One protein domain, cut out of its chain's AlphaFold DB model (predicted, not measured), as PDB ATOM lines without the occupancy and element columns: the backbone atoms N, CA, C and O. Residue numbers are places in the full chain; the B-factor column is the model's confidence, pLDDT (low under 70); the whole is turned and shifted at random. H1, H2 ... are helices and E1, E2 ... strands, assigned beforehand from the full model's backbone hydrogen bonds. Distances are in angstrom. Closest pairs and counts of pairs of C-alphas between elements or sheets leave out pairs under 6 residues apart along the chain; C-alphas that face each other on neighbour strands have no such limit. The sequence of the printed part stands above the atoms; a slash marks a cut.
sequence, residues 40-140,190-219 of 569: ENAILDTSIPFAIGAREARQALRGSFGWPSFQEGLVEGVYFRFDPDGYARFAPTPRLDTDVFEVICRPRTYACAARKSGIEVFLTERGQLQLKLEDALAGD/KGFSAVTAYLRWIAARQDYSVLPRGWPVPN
ATOM      1  N   GLU A  40      22.784  44.841 -54.491       77.44
ATOM      2  CA  GLU A  40      22.657  46.291 -54.659       77.44
ATOM      3  C   GLU A  40      21.505  46.942 -53.872       77.44
ATOM      4  O   GLU A  40      21.530  48.150 -53.652       77.44
ATOM      5  N   ASN A  41      20.499  46.170 -53.454       81.75
ATOM      6  CA  ASN A  41      19.396  46.642 -52.618       81.75
ATOM      7  C   ASN A  41      19.696  46.496 -51.117       81.75
ATOM      8  O   ASN A  41      18.890  46.952 -50.307       81.75
ATOM      9  N   ALA A  42      20.825  45.879 -50.740       87.88
ATOM     10  CA  ALA A  42      21.237  45.813 -49.347       87.88
ATOM     11  C   ALA A  42      21.623  47.221 -48.873       87.88
ATOM     12  O   ALA A  42      22.523  47.853 -49.431       87.88
ATOM     13  N   ILE A  43      20.931  47.721 -47.854       92.88
ATOM     14  CA  ILE A  43      21.242  49.010 -47.233       92.88
ATOM     15  C   ILE A  43      22.195  48.854 -46.047       92.88
ATOM     16  O   ILE A  43      22.813  49.835 -45.641       92.88
ATOM     17  N   LEU A  44      22.303  47.648 -45.483       94.06
ATOM     18  CA  LEU A  44      23.119  47.379 -44.304       94.06
ATOM     19  C   LEU A  44      23.998  46.143 -44.476       94.06
ATOM     20  O   LEU A  44      23.608  45.148 -45.088       94.06
ATOM     21  N   ASP A  45      25.195  46.227 -43.905       94.81
ATOM     22  CA  ASP A  45      26.145  45.131 -43.807       94.81
ATOM     23  C   ASP A  45      25.888  44.357 -42.508       94.81
ATOM     24  O   ASP A  45      26.182  44.831 -41.407       94.81
ATOM     25  N   THR A  46      25.319  43.157 -42.620       95.25
ATOM     26  CA  THR A  46      25.002  42.299 -41.467       95.25
ATOM     27  C   THR A  46      26.241  41.736 -40.770       95.25
ATOM     28  O   THR A  46      26.105  41.198 -39.667       95.25
ATOM     29  N   SER A  47      27.442  41.904 -41.338       94.75
ATOM     30  CA  SER A  47      28.701  41.552 -40.676       94.75
ATOM     31  C   SER A  47      29.140  42.586 -39.631       94.75
ATOM     32  O   SER A  47      29.928  42.256 -38.743       94.75
ATOM     33  N   ILE A  48      28.605  43.815 -39.683       95.12
ATOM     34  CA  ILE A  48      28.878  44.870 -38.700       95.12
ATOM     35  C   ILE A  48      27.893  44.724 -37.530       95.12
ATOM     36  O   ILE A  48      26.698  44.981 -37.697       95.12
ATOM     37  N   PRO A  49      28.346  44.316 -36.333       95.50
ATOM     38  CA  PRO A  49      27.462  44.022 -35.207       95.50
ATOM     39  C   PRO A  49      26.807  45.287 -34.647       95.50
ATOM     40  O   PRO A  49      27.499  46.247 -34.314       95.50
ATOM     41  N   PHE A  50      25.485  45.270 -34.478       96.69
ATOM     42  CA  PHE A  50      24.712  46.351 -33.858       96.69
ATOM     43  C   PHE A  50      24.939  46.448 -32.341       96.69
ATOM     44  O   PHE A  50      24.915  47.535 -31.765       96.69
ATOM     45  N   ALA A  51      25.179  45.308 -31.690       96.06
ATOM     46  CA  ALA A  51      25.449  45.215 -30.260       96.06
ATOM     47  C   ALA A  51      26.459  44.090 -29.953       96.06
ATOM     48  O   ALA A  51      26.688  43.197 -30.770       96.06
ATOM     49  N   ILE A  52      27.065  44.095 -28.765       92.75
ATOM     50  CA  ILE A  52      27.915  43.004 -28.278       92.75
ATOM     51  C   ILE A  52      27.068  41.736 -28.192       92.75
ATOM     52  O   ILE A  52      25.959  41.742 -27.664       92.75
ATOM     53  N   GLY A  53      27.607  40.637 -28.716       91.81
ATOM     54  CA  GLY A  53      26.897  39.361 -28.795       91.81
ATOM     55  C   GLY A  53      25.949  39.247 -29.990       91.81
ATOM     56  O   GLY A  53      25.423  38.158 -30.217       91.81
ATOM     57  N   ALA A  54      25.771  40.314 -30.780       96.00
ATOM     58  CA  ALA A  54      25.133  40.204 -32.083       96.00
ATOM     59  C   ALA A  54      25.963  39.289 -32.987       96.00
ATOM     60  O   ALA A  54      27.194  39.368 -33.010       96.00
ATOM     61  N   ARG A  55      25.288  38.419 -33.734       95.31
ATOM     62  CA  ARG A  55      25.924  37.490 -34.665       95.31
ATOM     63  C   ARG A  55      25.235  37.531 -36.014       95.31
ATOM     64  O   ARG A  55      24.008  37.574 -36.093       95.31
ATOM     65  N   GLU A  56      26.039  37.468 -37.065       96.12
ATOM     66  CA  GLU A  56      25.541  37.150 -38.393       96.12
ATOM     67  C   GLU A  56      25.179  35.661 -38.427       96.12
ATOM     68  O   GLU A  56      25.971  34.792 -38.051       96.12
ATOM     69  N   ALA A  57      23.969  35.361 -38.873       93.38
ATOM     70  CA  ALA A  57      23.491  34.014 -39.099       93.38
ATOM     71  C   ALA A  57      23.100  33.860 -40.568       93.38
ATOM     72  O   ALA A  57      22.705  34.812 -41.240       93.38
ATOM     73  N   ARG A  58      23.224  32.633 -41.077       92.44
ATOM     74  CA  ARG A  58      22.816  32.299 -42.441       92.44
ATOM     75  C   ARG A  58      21.529  31.509 -42.407       92.44
ATOM     76  O   ARG A  58      21.448  30.485 -41.728       92.44
ATOM     77  N   GLN A  59      20.539  31.957 -43.164       87.94
ATOM     78  CA  GLN A  59      19.325  31.184 -43.357       87.94
ATOM     79  C   GLN A  59      19.524  30.260 -44.555       87.94
ATOM     80  O   GLN A  59      19.806  30.706 -45.665       87.94
ATOM     81  N   ALA A  60      19.362  28.953 -44.342       82.00
ATOM     82  CA  ALA A  60      19.253  28.004 -45.442       82.00
ATOM     83  C   ALA A  60      17.891  28.207 -46.122       82.00
ATOM     84  O   ALA A  60      16.907  27.540 -45.792       82.00
ATOM     85  N   LEU A  61      17.812  29.188 -47.020       76.81
ATOM     86  CA  LEU A  61      16.606  29.476 -47.782       76.81
ATOM     87  C   LEU A  61      16.302  28.281 -48.691       76.81
ATOM     88  O   LEU A  61      17.076  27.938 -49.584       76.81
ATOM     89  N   ARG A  62      15.159  27.627 -48.464       70.25
ATOM     90  CA  ARG A  62      14.627  26.581 -49.352       70.25
ATOM     91  C   ARG A  62      13.881  27.211 -50.538       70.25
ATOM     92  O   ARG A  62      12.747  26.843 -50.818       70.25
ATOM     93  N   GLY A  63      14.485  28.207 -51.184       69.25
ATOM     94  CA  GLY A  63      13.880  28.970 -52.276       69.25
ATOM     95  C   GLY A  63      14.691  30.216 -52.635       69.25
ATOM     96  O   GLY A  63      15.633  30.572 -51.934       69.25
ATOM     97  N   SER A  64      14.317  30.882 -53.727       60.75
ATOM     98  CA  SER A  64      14.977  32.093 -54.241       60.75
ATOM     99  C   SER A  64      14.553  33.388 -53.534       60.75
ATOM    100  O   SER A  64      14.881  34.471 -54.011       60.75
ATOM    101  N   PHE A  65      13.779  33.298 -52.449       67.06
ATOM    102  CA  PHE A  65      13.155  34.453 -51.808       67.06
ATOM    103  C   PHE A  65      13.728  34.663 -50.403       67.06
ATOM    104  O   PHE A  65      13.566  33.800 -49.539       67.06
ATOM    105  N   GLY A  66      14.402  35.794 -50.193       75.81
ATOM    106  CA  GLY A  66      15.010  36.188 -48.923       75.81
ATOM    107  C   GLY A  66      16.519  36.423 -49.012       75.81
ATOM    108  O   GLY A  66      17.190  35.997 -49.952       75.81
ATOM    109  N   TRP A  67      17.055  37.095 -47.997       84.94
ATOM    110  CA  TRP A  67      18.489  37.311 -47.850       84.94
ATOM    111  C   TRP A  67      19.176  36.074 -47.251       84.94
ATOM    112  O   TRP A  67      18.647  35.463 -46.320       84.94
ATOM    113  N   PRO A  68      20.359  35.678 -47.757       87.62
ATOM    114  CA  PRO A  68      21.066  34.506 -47.247       87.62
ATOM    115  C   PRO A  68      21.638  34.733 -45.844       87.62
ATOM    116  O   PRO A  68      21.884  33.760 -45.129       87.62
ATOM    117  N   SER A  69      21.859  35.992 -45.456       93.12
ATOM    118  CA  SER A  69      22.336  36.390 -44.137       93.12
ATOM    119  C   SER A  69      21.363  37.341 -43.455       93.12
ATOM    120  O   SER A  69      20.628  38.079 -44.104       93.12
ATOM    121  N   PHE A  70      21.391  37.308 -42.131       95.75
ATOM    122  CA  PHE A  70      20.707  38.233 -41.239       95.75
ATOM    123  C   PHE A  70      21.567  38.406 -39.988       95.75
ATOM    124  O   PHE A  70      22.432  37.574 -39.707       95.75
ATOM    125  N   GLN A  71      21.341  39.466 -39.223       96.69
ATOM    126  CA  GLN A  71      21.960  39.619 -37.912       96.69
ATOM    127  C   GLN A  71      20.914  39.426 -36.822       96.69
ATOM    128  O   GLN A  71      19.798  39.927 -36.934       96.69
ATOM    129  N   GLU A  72      21.276  38.717 -35.760       97.44
ATOM    130  CA  GLU A  72      20.440  38.552 -34.573       97.44
ATOM    131  C   GLU A  72      21.244  38.787 -33.294       97.44
ATOM    132  O   GLU A  72      22.463  38.600 -33.263       97.44
ATOM    133  N   GLY A  73      20.564  39.182 -32.223       97.06
ATOM    134  CA  GLY A  73      21.204  39.424 -30.937       97.06
ATOM    135  C   GLY A  73      20.222  39.797 -29.833       97.06
ATOM    136  O   GLY A  73      19.006  39.691 -29.984       97.06
ATOM    137  N   LEU A  74      20.782  40.217 -28.701       97.25
ATOM    138  CA  LEU A  74      20.059  40.686 -27.523       97.25
ATOM    139  C   LEU A  74      20.725  41.974 -27.038       97.25
ATOM    140  O   LEU A  74      21.931  41.986 -26.803       97.25
ATOM    141  N   VAL A  75      19.950  43.042 -26.866       96.94
ATOM    142  CA  VAL A  75      20.438  44.311 -26.316       96.94
ATOM    143  C   VAL A  75      19.401  44.889 -25.369       96.94
ATOM    144  O   VAL A  75      18.218  44.884 -25.682       96.94
ATOM    145  N   GLU A  76      19.826  45.312 -24.176       94.44
ATOM    146  CA  GLU A  76      18.932  45.885 -23.149       94.44
ATOM    147  C   GLU A  76      17.683  45.021 -22.849       94.44
ATOM    148  O   GLU A  76      16.595  45.526 -22.592       94.44
ATOM    149  N   GLY A  77      17.822  43.689 -22.897       95.38
ATOM    150  CA  GLY A  77      16.707  42.757 -22.668       95.38
ATOM    151  C   GLY A  77      15.738  42.606 -23.850       95.38
ATOM    152  O   GLY A  77      14.691  41.982 -23.698       95.38
ATOM    153  N   VAL A  78      16.083  43.145 -25.019       97.69
ATOM    154  CA  VAL A  78      15.282  43.108 -26.247       97.69
ATOM    155  C   VAL A  78      16.022  42.294 -27.298       97.69
ATOM    156  O   VAL A  78      17.147  42.614 -27.695       97.69
ATOM    157  N   TYR A  79      15.398  41.205 -27.729       98.31
ATOM    158  CA  TYR A  79      15.883  40.402 -28.838       98.31
ATOM    159  C   TYR A  79      15.646  41.158 -30.132       98.31
ATOM    160  O   TYR A  79      14.591  41.767 -30.320       98.31
ATOM    161  N   PHE A  80      16.618  41.098 -31.031       98.31
ATOM    162  CA  PHE A  80      16.482  41.690 -32.347       98.31
ATOM    163  C   PHE A  80      16.919  40.732 -33.437       98.31
ATOM    164  O   PHE A  80      17.783  39.874 -33.238       98.31
ATOM    165  N   ARG A  81      16.327  40.934 -34.608       97.62
ATOM    166  CA  ARG A  81      16.755  40.335 -35.864       97.62
ATOM    167  C   ARG A  81      16.570  41.351 -36.978       97.62
ATOM    168  O   ARG A  81      15.500  41.947 -37.056       97.62
ATOM    169  N   PHE A  82      17.567  41.512 -37.838       96.38
ATOM    170  CA  PHE A  82      17.440  42.355 -39.020       96.38
ATOM    171  C   PHE A  82      18.124  41.778 -40.255       96.38
ATOM    172  O   PHE A  82      19.134  41.074 -40.161       96.38
ATOM    173  N   ASP A  83      17.543  42.102 -41.403       96.31
ATOM    174  CA  ASP A  83      17.940  41.641 -42.726       96.31
ATOM    175  C   ASP A  83      18.681  42.764 -43.491       96.31
ATOM    176  O   ASP A  83      18.488  43.946 -43.191       96.31
ATOM    177  N   PRO A  84      19.533  42.440 -44.486       95.38
ATOM    178  CA  PRO A  84      20.313  43.413 -45.263       95.38
ATOM    179  C   PRO A  84      19.525  44.544 -45.944       95.38
ATOM    180  O   PRO A  84      20.114  45.556 -46.320       95.38
ATOM    181  N   ASP A  85      18.212  44.411 -46.125       94.50
ATOM    182  CA  ASP A  85      17.343  45.441 -46.716       94.50
ATOM    183  C   ASP A  85      16.858  46.507 -45.723       94.50
ATOM    184  O   ASP A  85      16.180  47.454 -46.127       94.50
ATOM    185  N   GLY A  86      17.215  46.394 -44.440       95.19
ATOM    186  CA  GLY A  86      16.754  47.320 -43.408       95.19
ATOM    187  C   GLY A  86      15.583  46.826 -42.591       95.19
ATOM    188  O   GLY A  86      15.294  47.432 -41.554       95.19
ATOM    189  N   TYR A  87      14.928  45.745 -43.017       96.94
ATOM    190  CA  TYR A  87      13.855  45.162 -42.239       96.94
ATOM    191  C   TYR A  87      14.395  44.651 -40.906       96.94
ATOM    192  O   TYR A  87      15.394  43.934 -40.861       96.94
ATOM    193  N   ALA A  88      13.741  45.024 -39.810       97.94
ATOM    194  CA  ALA A  88      14.129  44.570 -38.484       97.94
ATOM    195  C   ALA A  88      12.925  44.299 -37.596       97.94
ATOM    196  O   ALA A  88      11.886  44.948 -37.705       97.94
ATOM    197  N   ARG A  89      13.100  43.376 -36.658       98.31
ATOM    198  CA  ARG A  89      12.157  43.095 -35.581       98.31
ATOM    199  C   ARG A  89      12.862  43.195 -34.245       98.31
ATOM    200  O   ARG A  89      13.931  42.613 -34.078       98.31
ATOM    201  N   PHE A  90      12.230  43.877 -33.298       98.50
ATOM    202  CA  PHE A  90      12.678  43.999 -31.914       98.50
ATOM    203  C   PHE A  90      11.554  43.545 -30.991       98.50
ATOM    204  O   PHE A  90      10.442  44.054 -31.098       98.50
ATOM    205  N   ALA A  91      11.822  42.604 -30.089       98.12
ATOM    206  CA  ALA A  91      10.823  42.111 -29.145       98.12
ATOM    207  C   ALA A  91      11.462  41.696 -27.814       98.12
ATOM    208  O   ALA A  91      12.616  41.267 -27.788       98.12
ATOM    209  N   PRO A  92      10.723  41.742 -26.693       97.25
ATOM    210  CA  PRO A  92      11.214  41.220 -25.418       97.25
ATOM    211  C   PRO A  92      11.298  39.683 -25.399       97.25
ATOM    212  O   PRO A  92      11.902  39.108 -24.495       97.25
ATOM    213  N   THR A  93      10.692  38.998 -26.376       97.19
ATOM    214  CA  THR A  93      10.713  37.536 -26.489       97.19
ATOM    215  C   THR A  93      11.696  37.078 -27.571       97.19
ATOM    216  O   THR A  93      11.797  37.701 -28.628       97.19
ATOM    217  N   PRO A  94      12.383  35.937 -27.378       96.56
ATOM    218  CA  PRO A  94      13.318  35.406 -28.374       96.56
ATOM    219  C   PRO A  94      12.633  34.930 -29.662       96.56
ATOM    220  O   PRO A  94      13.303  34.661 -30.653       96.56
ATOM    221  N   ARG A  95      11.302  34.782 -29.649       95.94
ATOM    222  CA  ARG A  95      10.513  34.351 -30.809       95.94
ATOM    223  C   ARG A  95      10.131  35.496 -31.743       95.94
ATOM    224  O   ARG A  95       9.724  35.207 -32.863       95.94
ATOM    225  N   LEU A  96      10.282  36.753 -31.310       96.19
ATOM    226  CA  LEU A  96       9.938  37.941 -32.103       96.19
ATOM    227  C   LEU A  96       8.484  37.912 -32.619       96.19
ATOM    228  O   LEU A  96       8.213  38.287 -33.759       96.19
ATOM    229  N   ASP A  97       7.567  37.403 -31.796       94.81
ATOM    230  CA  ASP A  97       6.166  37.132 -32.143       94.81
ATOM    231  C   ASP A  97       5.167  38.047 -31.424       94.81
ATOM    232  O   ASP A  97       4.047  38.245 -31.889       94.81
ATOM    233  N   THR A  98       5.567  38.607 -30.289       96.06
ATOM    234  CA  THR A  98       4.714  39.376 -29.388       96.06
ATOM    235  C   THR A  98       5.409  40.668 -28.999       96.06
ATOM    236  O   THR A  98       6.627  40.698 -28.823       96.06
ATOM    237  N   ASP A  99       4.624  41.738 -28.866       96.69
ATOM    238  CA  ASP A  99       5.123  43.053 -28.455       96.69
ATOM    239  C   ASP A  99       6.266  43.585 -29.349       96.69
ATOM    240  O   ASP A  99       7.256  44.149 -28.878       96.69
ATOM    241  N   VAL A 100       6.124  43.371 -30.660       98.06
ATOM    242  CA  VAL A 100       7.182  43.574 -31.653       98.06
ATOM    243  C   VAL A 100       7.176  45.007 -32.178       98.06
ATOM    244  O   VAL A 100       6.146  45.507 -32.626       98.06
ATOM    245  N   PHE A 101       8.343  45.641 -32.185       98.56
ATOM    246  CA  PHE A 101       8.617  46.770 -33.069       98.56
ATOM    247  C   PHE A 101       9.128  46.249 -34.408       98.56
ATOM    248  O   PHE A 101      10.158  45.573 -34.462       98.56
ATOM    249  N   GLU A 102       8.428  46.589 -35.484       98.50
ATOM    250  CA  GLU A 102       8.849  46.287 -36.849       98.50
ATOM    251  C   GLU A 102       9.438  47.534 -37.497       98.50
ATOM    252  O   GLU A 102       8.783  48.571 -37.559       98.50
ATOM    253  N   VAL A 103      10.669  47.446 -37.990       98.56
ATOM    254  CA  VAL A 103      11.333  48.523 -38.723       98.56
ATOM    255  C   VAL A 103      11.315  48.198 -40.201       98.56
ATOM    256  O   VAL A 103      11.676  47.095 -40.601       98.56
ATOM    257  N   ILE A 104      10.908  49.171 -41.009       97.50
ATOM    258  CA  ILE A 104      10.883  49.068 -42.463       97.50
ATOM    259  C   ILE A 104      11.626  50.272 -43.029       97.50
ATOM    260  O   ILE A 104      11.304  51.425 -42.724       97.50
ATOM    261  N   CYS A 105      12.617  50.002 -43.870       97.00
ATOM    262  CA  CYS A 105      13.372  51.027 -44.575       97.00
ATOM    263  C   CYS A 105      12.851  51.194 -46.000       97.00
ATOM    264  O   CYS A 105      12.448  50.232 -46.655       97.00
ATOM    265  N   ARG A 106      12.843  52.433 -46.498       95.25
ATOM    266  CA  ARG A 106      12.499  52.680 -47.902       95.25
ATOM    267  C   ARG A 106      13.616  52.128 -48.800       95.25
ATOM    268  O   ARG A 106      14.784  52.427 -48.525       95.25
ATOM    269  N   PRO A 107      13.289  51.399 -49.887       90.31
ATOM    270  CA  PRO A 107      14.286  50.781 -50.755       90.31
ATOM    271  C   PRO A 107      15.361  51.767 -51.211       90.31
ATOM    272  O   PRO A 107      15.042  52.876 -51.644       90.31
ATOM    273  N   ARG A 108      16.633  51.352 -51.137       87.81
ATOM    274  CA  ARG A 108      17.809  52.146 -51.555       87.81
ATOM    275  C   ARG A 108      18.002  53.462 -50.790       87.81
ATOM    276  O   ARG A 108      18.718  54.348 -51.253       87.81
ATOM    277  N   THR A 109      17.386  53.604 -49.620       93.19
ATOM    278  CA  THR A 109      17.580  54.761 -48.741       93.19
ATOM    279  C   THR A 109      17.864  54.309 -47.313       93.19
ATOM    280  O   THR A 109      17.529  53.195 -46.924       93.19
ATOM    281  N   TYR A 110      18.419  55.212 -46.509       95.38
ATOM    282  CA  TYR A 110      18.605  55.012 -45.068       95.38
ATOM    283  C   TYR A 110      17.437  55.575 -44.239       95.38
ATOM    284  O   TYR A 110      17.556  55.757 -43.030       95.38
ATOM    285  N   ALA A 111      16.317  55.910 -44.892       96.38
ATOM    286  CA  ALA A 111      15.127  56.430 -44.237       96.38
ATOM    287  C   ALA A 111      14.225  55.267 -43.816       96.38
ATOM    288  O   ALA A 111      13.616  54.600 -44.658       96.38
ATOM    289  N   CYS A 112      14.141  55.047 -42.508       98.12
ATOM    290  CA  CYS A 112      13.403  53.942 -41.914       98.12
ATOM    291  C   CYS A 112      12.339  54.450 -40.941       98.12
ATOM    292  O   CYS A 112      12.502  55.502 -40.317       98.12
ATOM    293  N   ALA A 113      11.263  53.683 -40.814       98.38
ATOM    294  CA  ALA A 113      10.220  53.900 -39.825       98.38
ATOM    295  C   ALA A 113       9.997  52.608 -39.039       98.38
ATOM    296  O   ALA A 113       9.950  51.523 -39.619       98.38
ATOM    297  N   ALA A 114       9.875  52.732 -37.723       98.50
ATOM    298  CA  ALA A 114       9.516  51.650 -36.826       98.50
ATOM    299  C   ALA A 114       8.035  51.738 -36.465       98.50
ATOM    300  O   ALA A 114       7.528  52.833 -36.246       98.50
ATOM    301  N   ARG A 115       7.343  50.606 -36.381       98.25
ATOM    302  CA  ARG A 115       5.907  50.537 -36.103       98.25
ATOM    303  C   ARG A 115       5.612  49.528 -35.007       98.25
ATOM    304  O   ARG A 115       6.226  48.464 -34.971       98.25
ATOM    305  N   LYS A 116       4.669  49.870 -34.130       97.94
ATOM    306  CA  LYS A 116       4.145  48.991 -33.079       97.94
ATOM    307  C   LYS A 116       2.791  49.496 -32.595       97.94
ATOM    308  O   LYS A 116       2.714  50.611 -32.096       97.94
ATOM    309  N   SER A 117       1.747  48.677 -32.716       95.12
ATOM    310  CA  SER A 117       0.420  48.919 -32.114       95.12
ATOM    311  C   SER A 117      -0.099  50.366 -32.249       95.12
ATOM    312  O   SER A 117      -0.433  50.991 -31.251       95.12
ATOM    313  N   GLY A 118      -0.121  50.926 -33.466       95.31
ATOM    314  CA  GLY A 118      -0.599  52.299 -33.722       95.31
ATOM    315  C   GLY A 118       0.424  53.414 -33.449       95.31
ATOM    316  O   GLY A 118       0.136  54.590 -33.666       95.31
ATOM    317  N   ILE A 119       1.637  53.070 -33.003       97.81
ATOM    318  CA  ILE A 119       2.780  53.982 -32.921       97.81
ATOM    319  C   ILE A 119       3.673  53.792 -34.141       97.81
ATOM    320  O   ILE A 119       4.065  52.671 -34.465       97.81
ATOM    321  N   GLU A 120       4.059  54.899 -34.767       98.44
ATOM    322  CA  GLU A 120       5.096  54.974 -35.789       98.44
ATOM    323  C   GLU A 120       6.215  55.921 -35.320       98.44
ATOM    324  O   GLU A 120       5.968  57.062 -34.936       98.44
ATOM    325  N   VAL A 121       7.458  55.443 -35.329       98.44
ATOM    326  CA  VAL A 121       8.665  56.184 -34.937       98.44
ATOM    327  C   VAL A 121       9.552  56.337 -36.160       98.44
ATOM    328  O   VAL A 121       9.869  55.352 -36.822       98.44
ATOM    329  N   PHE A 122      10.005  57.543 -36.462       98.50
ATOM    330  CA  PHE A 122      10.925  57.772 -37.575       98.50
ATOM    331  C   PHE A 122      11.885  58.916 -37.265       98.50
ATOM    332  O   PHE A 122      11.701  59.669 -36.308       98.50
ATOM    333  N   LEU A 123      12.935  59.040 -38.074       98.31
ATOM    334  CA  LEU A 123      13.848  60.175 -38.011       98.31
ATOM    335  C   LEU A 123      13.420  61.244 -39.015       98.31
ATOM    336  O   LEU A 123      13.164  60.963 -40.185       98.31
ATOM    337  N   THR A 124      13.379  62.486 -38.554       97.94
ATOM    338  CA  THR A 124      13.279  63.667 -39.416       97.94
ATOM    339  C   THR A 124      14.554  63.835 -40.248       97.94
ATOM    340  O   THR A 124      15.600  63.267 -39.934       97.94
ATOM    341  N   GLU A 125      14.520  64.707 -41.258       95.56
ATOM    342  CA  GLU A 125      15.709  65.065 -42.056       95.56
ATOM    343  C   GLU A 125      16.866  65.624 -41.207       95.56
ATOM    344  O   GLU A 125      18.024  65.577 -41.612       95.56
ATOM    345  N   ARG A 126      16.561  66.134 -40.006       96.38
ATOM    346  CA  ARG A 126      17.543  66.645 -39.039       96.38
ATOM    347  C   ARG A 126      18.123  65.559 -38.127       96.38
ATOM    348  O   ARG A 126      18.893  65.885 -37.230       96.38
ATOM    349  N   GLY A 127      17.717  64.301 -38.289       95.81
ATOM    350  CA  GLY A 127      18.102  63.200 -37.402       95.81
ATOM    351  C   GLY A 127      17.443  63.255 -36.017       95.81
ATOM    352  O   GLY A 127      17.877  62.556 -35.104       95.81
ATOM    353  N   GLN A 128      16.406  64.082 -35.840       97.38
ATOM    354  CA  GLN A 128      15.586  64.091 -34.624       97.38
ATOM    355  C   GLN A 128      14.498  63.027 -34.742       97.38
ATOM    356  O   GLN A 128      13.906  62.889 -35.813       97.38
ATOM    357  N   LEU A 129      14.224  62.305 -33.658       98.00
ATOM    358  CA  LEU A 129      13.130  61.339 -33.612       98.00
ATOM    359  C   LEU A 129      11.793  62.064 -33.635       98.00
ATOM    360  O   LEU A 129      11.642  63.101 -33.002       98.00
ATOM    361  N   GLN A 130      10.816  61.506 -34.327       98.19
ATOM    362  CA  GLN A 130       9.441  61.966 -34.288       98.19
ATOM    363  C   GLN A 130       8.524  60.767 -34.074       98.19
ATOM    364  O   GLN A 130       8.726  59.704 -34.670       98.19
ATOM    365  N   LEU A 131       7.538  60.954 -33.200       97.88
ATOM    366  CA  LEU A 131       6.500  59.979 -32.915       97.88
ATOM    367  C   LEU A 131       5.224  60.375 -33.654       97.88
ATOM    368  O   LEU A 131       4.798  61.528 -33.604       97.88
ATOM    369  N   LYS A 132       4.593  59.411 -34.310       97.81
ATOM    370  CA  LYS A 132       3.248  59.532 -34.857       97.81
ATOM    371  C   LYS A 132       2.368  58.484 -34.192       97.81
ATOM    372  O   LYS A 132       2.720  57.310 -34.147       97.81
ATOM    373  N   LEU A 133       1.242  58.935 -33.659       97.44
ATOM    374  CA  LEU A 133       0.244  58.112 -32.988       97.44
ATOM    375  C   LEU A 133      -1.003  58.095 -33.874       97.44
ATOM    376  O   LEU A 133      -1.495  59.162 -34.232       97.44
ATOM    377  N   GLU A 134      -1.471  56.913 -34.269       96.12
ATOM    378  CA  GLU A 134      -2.579  56.754 -35.221       96.12
ATOM    379  C   GLU A 134      -3.910  57.287 -34.667       96.12
ATOM    380  O   GLU A 134      -4.608  58.025 -35.356       96.12
ATOM    381  N   ASP A 135      -4.195  57.015 -33.390       93.94
ATOM    382  CA  ASP A 135      -5.469  57.362 -32.738       93.94
ATOM    383  C   ASP A 135      -5.440  58.672 -31.928       93.94
ATOM    384  O   ASP A 135      -6.397  58.989 -31.210       93.94
ATOM    385  N   ALA A 136      -4.342  59.430 -31.999       95.69
ATOM    386  CA  ALA A 136      -4.193  60.666 -31.236       95.69
ATOM    387  C   ALA A 136      -4.961  61.826 -31.884       95.69
ATOM    388  O   ALA A 136      -4.713  62.196 -33.033       95.69
ATOM    389  N   LEU A 137      -5.854  62.446 -31.114       96.06
ATOM    390  CA  LEU A 137      -6.578  63.660 -31.486       96.06
ATOM    391  C   LEU A 137      -6.093  64.864 -30.670       96.06
ATOM    392  O   LEU A 137      -5.512  64.728 -29.594       96.06
ATOM    393  N   ALA A 138      -6.362  66.067 -31.183       94.69
ATOM    394  CA  ALA A 138      -6.072  67.304 -30.462       94.69
ATOM    395  C   ALA A 138      -6.831  67.341 -29.124       94.69
ATOM    396  O   ALA A 138      -8.042  67.115 -29.082       94.69
ATOM    397  N   GLY A 139      -6.117  67.649 -28.040       95.38
ATOM    398  CA  GLY A 139      -6.667  67.649 -26.680       95.38
ATOM    399  C   GLY A 139      -6.599  66.302 -25.951       95.38
ATOM    400  O   GLY A 139      -6.994  66.237 -24.784       95.38
ATOM    401  N   ASP A 140      -6.076  65.247 -26.585       98.00
ATOM    402  CA  ASP A 140      -5.729  64.015 -25.880       98.00
ATOM    403  C   ASP A 140      -4.563  64.262 -24.904       98.00
ATOM    404  O   ASP A 140      -3.686  65.105 -25.108       98.00
ATOM    405  N   LYS A 190       8.456  48.881 -24.549       97.50
ATOM    406  CA  LYS A 190       9.546  47.894 -24.499       97.50
ATOM    407  C   LYS A 190      10.213  47.755 -25.867       97.50
ATOM    408  O   LYS A 190       9.550  47.430 -26.851       97.50
ATOM    409  N   GLY A 191      11.523  47.995 -25.916       96.81
ATOM    410  CA  GLY A 191      12.298  48.022 -27.160       96.81
ATOM    411  C   GLY A 191      12.472  49.400 -27.788       96.81
ATOM    412  O   GLY A 191      13.223  49.510 -28.752       96.81
ATOM    413  N   PHE A 192      11.854  50.454 -27.248       98.19
ATOM    414  CA  PHE A 192      11.940  51.797 -27.824       98.19
ATOM    415  C   PHE A 192      13.382  52.335 -27.872       98.19
ATOM    416  O   PHE A 192      13.806  52.851 -28.907       98.19
ATOM    417  N   SER A 193      14.178  52.158 -26.810       97.38
ATOM    418  CA  SER A 193      15.601  52.551 -26.791       97.38
ATOM    419  C   SER A 193      16.408  51.849 -27.892       97.38
ATOM    420  O   SER A 193      17.131  52.491 -28.653       97.38
ATOM    421  N   ALA A 194      16.225  50.535 -28.047       97.75
ATOM    422  CA  ALA A 194      16.931  49.747 -29.050       97.75
ATOM    423  C   ALA A 194      16.537  50.114 -30.482       97.75
ATOM    424  O   ALA A 194      17.397  50.260 -31.349       97.75
ATOM    425  N   VAL A 195      15.247  50.326 -30.720       98.31
ATOM    426  CA  VAL A 195      14.723  50.730 -32.026       98.31
ATOM    427  C   VAL A 195      15.231  52.115 -32.412       98.31
ATOM    428  O   VAL A 195      15.684  52.317 -33.535       98.31
ATOM    429  N   THR A 196      15.202  53.077 -31.491       98.19
ATOM    430  CA  THR A 196      15.682  54.438 -31.768       98.19
ATOM    431  C   THR A 196      17.192  54.480 -32.008       98.19
ATOM    432  O   THR A 196      17.645  55.179 -32.918       98.19
ATOM    433  N   ALA A 197      17.972  53.677 -31.275       97.94
ATOM    434  CA  ALA A 197      19.393  53.471 -31.541       97.94
ATOM    435  C   ALA A 197      19.632  52.860 -32.934       97.94
ATOM    436  O   ALA A 197      20.476  53.354 -33.682       97.94
ATOM    437  N   TYR A 198      18.847  51.850 -33.322       98.25
ATOM    438  CA  TYR A 198      18.925  51.211 -34.638       98.25
ATOM    439  C   TYR A 198      18.599  52.173 -35.787       98.25
ATOM    440  O   TYR A 198      19.356  52.252 -36.754       98.25
ATOM    441  N   LEU A 199      17.528  52.967 -35.661       98.44
ATOM    442  CA  LEU A 199      17.164  53.978 -36.659       98.44
ATOM    443  C   LEU A 199      18.308  54.974 -36.889       98.44
ATOM    444  O   LEU A 199      18.639  55.281 -38.036       98.44
ATOM    445  N   ARG A 200      18.947  55.456 -35.812       97.88
ATOM    446  CA  ARG A 200      20.101  56.362 -35.922       97.88
ATOM    447  C   ARG A 200      21.303  55.687 -36.551       97.88
ATOM    448  O   ARG A 200      21.942  56.280 -37.413       97.88
ATOM    449  N   TRP A 201      21.594  54.462 -36.134       97.69
ATOM    450  CA  TRP A 201      22.717  53.688 -36.639       97.69
ATOM    451  C   TRP A 201      22.607  53.451 -38.149       97.69
ATOM    452  O   TRP A 201      23.570  53.709 -38.868       97.69
ATOM    453  N   ILE A 202      21.427  53.083 -38.664       97.38
ATOM    454  CA  ILE A 202      21.204  52.969 -40.117       97.38
ATOM    455  C   ILE A 202      21.335  54.324 -40.809       97.38
ATOM    456  O   ILE A 202      22.029  54.426 -41.820       97.38
ATOM    457  N   ALA A 203      20.700  55.372 -40.273       97.38
ATOM    458  CA  ALA A 203      20.777  56.715 -40.853       97.38
ATOM    459  C   ALA A 203      22.229  57.224 -40.942       97.38
ATOM    460  O   ALA A 203      22.588  57.925 -41.889       97.38
ATOM    461  N   ALA A 204      23.075  56.814 -39.995       97.12
ATOM    462  CA  ALA A 204      24.506  57.093 -39.949       97.12
ATOM    463  C   ALA A 204      25.371  56.046 -40.676       97.12
ATOM    464  O   ALA A 204      26.585  56.030 -40.494       97.12
ATOM    465  N   ARG A 205      24.777  55.179 -41.509       96.94
ATOM    466  CA  ARG A 205      25.474  54.137 -42.286       96.94
ATOM    467  C   ARG A 205      26.333  53.215 -41.419       96.94
ATOM    468  O   ARG A 205      27.486  52.941 -41.736       96.94
ATOM    469  N   GLN A 206      25.740  52.748 -40.329       95.75
ATOM    470  CA  GLN A 206      26.337  51.840 -39.355       95.75
ATOM    471  C   GLN A 206      27.513  52.435 -38.551       95.75
ATOM    472  O   GLN A 206      28.321  51.692 -37.994       95.75
ATOM    473  N   ASP A 207      27.589  53.765 -38.425       95.81
ATOM    474  CA  ASP A 207      28.546  54.439 -37.537       95.81
ATOM    475  C   ASP A 207      28.153  54.279 -36.055       95.81
ATOM    476  O   ASP A 207      27.042  54.606 -35.643       95.81
ATOM    477  N   TYR A 208      29.078  53.804 -35.222       94.69
ATOM    478  CA  TYR A 208      28.865  53.631 -33.785       94.69
ATOM    479  C   TYR A 208      28.839  54.945 -32.995       94.69
ATOM    480  O   TYR A 208      28.366  54.959 -31.859       94.69
ATOM    481  N   SER A 209      29.319  56.053 -33.567       94.19
ATOM    482  CA  SER A 209      29.387  57.349 -32.880       94.19
ATOM    483  C   SER A 209      28.014  57.934 -32.517       94.19
ATOM    484  O   SER A 209      27.917  58.742 -31.592       94.19
ATOM    485  N   VAL A 210      26.953  57.515 -33.218       95.06
ATOM    486  CA  VAL A 210      25.576  57.997 -33.004       95.06
ATOM    487  C   VAL A 210      24.787  57.174 -31.990       95.06
ATOM    488  O   VAL A 210      23.650  57.527 -31.665       95.06
ATOM    489  N   LEU A 211      25.353  56.065 -31.513       95.31
ATOM    490  CA  LEU A 211      24.691  55.206 -30.542       95.31
ATOM    491  C   LEU A 211      24.700  55.847 -29.144       95.31
ATOM    492  O   LEU A 211      25.591  56.645 -28.828       95.31
ATOM    493  N   PRO A 212      23.720  55.511 -28.283       93.50
ATOM    494  CA  PRO A 212      23.683  56.001 -26.913       93.50
ATOM    495  C   PRO A 212      24.990  55.739 -26.153       93.50
ATOM    496  O   PRO A 212      25.707  54.764 -26.391       93.50
ATOM    497  N   ARG A 213      25.310  56.599 -25.182       89.62
ATOM    498  CA  ARG A 213      26.482  56.371 -24.325       89.62
ATOM    499  C   ARG A 213      26.307  55.073 -23.544       89.62
ATOM    500  O   ARG A 213      25.270  54.862 -22.930       89.62
ATOM    501  N   GLY A 214      27.351  54.249 -23.528       88.38
ATOM    502  CA  GLY A 214      27.299  52.937 -22.884       88.38
ATOM    503  C   GLY A 214      26.606  51.864 -23.723       88.38
ATOM    504  O   GLY A 214      26.456  50.749 -23.230       88.38
ATOM    505  N   TRP A 215      26.232  52.161 -24.978       93.25
ATOM    506  CA  TRP A 215      25.749  51.133 -25.892       93.25
ATOM    507  C   TRP A 215      26.804  50.033 -26.019       93.25
ATOM    508  O   TRP A 215      27.982  50.339 -26.254       93.25
ATOM    509  N   PRO A 216      26.424  48.758 -25.852       89.50
ATOM    510  CA  PRO A 216      27.379  47.673 -25.899       89.50
ATOM    511  C   PRO A 216      27.800  47.472 -27.355       89.50
ATOM    512  O   PRO A 216      27.187  46.678 -28.053       89.50
ATOM    513  N   VAL A 217      28.823  48.178 -27.845       86.06
ATOM    514  CA  VAL A 217      29.407  47.941 -29.178       86.06
ATOM    515  C   VAL A 217      30.723  47.172 -29.073       86.06
ATOM    516  O   VAL A 217      31.529  47.442 -28.172       86.06
ATOM    517  N   PRO A 218      31.001  46.240 -29.997       72.44
ATOM    518  CA  PRO A 218      32.310  45.605 -30.077       72.44
ATOM    519  C   PRO A 218      33.409  46.655 -30.283       72.44
ATOM    520  O   PRO A 218      33.325  47.484 -31.183       72.44
ATOM    521  N   ASN A 219      34.448  46.616 -29.443       65.75
ATOM    522  CA  ASN A 219      35.619  47.507 -29.465       65.75
ATOM    523  C   ASN A 219      35.433  48.956 -28.947       65.75
ATOM    524  O   ASN A 219      36.384  49.736 -29.030       65.75
TER     525      ASN A 219
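Overview. This is residues 40 to 140 and 190 to 219 of the 569 residues of an uncharacterized protein of Shimia marina (UniProt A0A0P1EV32). With little regular structure overall, one strongly twisted sheet, E1 to E8 in order, curls round a single helix, H1, near the core. The 131 printed residues, 52 of them in named elements, hold eight antiparallel strands, then H1: a mixed class. The whole is compact, radius of gyration of the C-alphas 14.8 A, spanning 51 by 35 by 30 A.

Along the chain. E1 is residues 55 to 58, from C-alpha 55 at (25.924, 37.490, -34.665); E2 69 to 75, 19.6 A; E3 78 to 82; E4 88 to 91; E5 101 to 105; E6 112 to 116; E7 119 to 123; E8 129 to 133. H1, 192 to 203, 16.5 A, ends at (20.777, 56.715, -40.853).

Arrangement. The sheet is a meander, each strand the antiparallel neighbour of the one before. In the hairpin E2 and E3, N 73 and O 80 are within hydrogen-bond range, 3.0 A. Edge strands E1 and E8 are apart. H1 is on one face, making two layers; its closest C-alphas to E6 are Leu 199 and Cys 112, 6.5 A. In H1 every O i to N i+4 pair is within hydrogen-bond range.

Size, cuts and confidence. Residues 141 to 189 are not printed; C-alphas 140 and 190 are 22.3 A apart. Of the links printed whole, none is long. Residues 63 to 65 and 219 have pLDDT under 70.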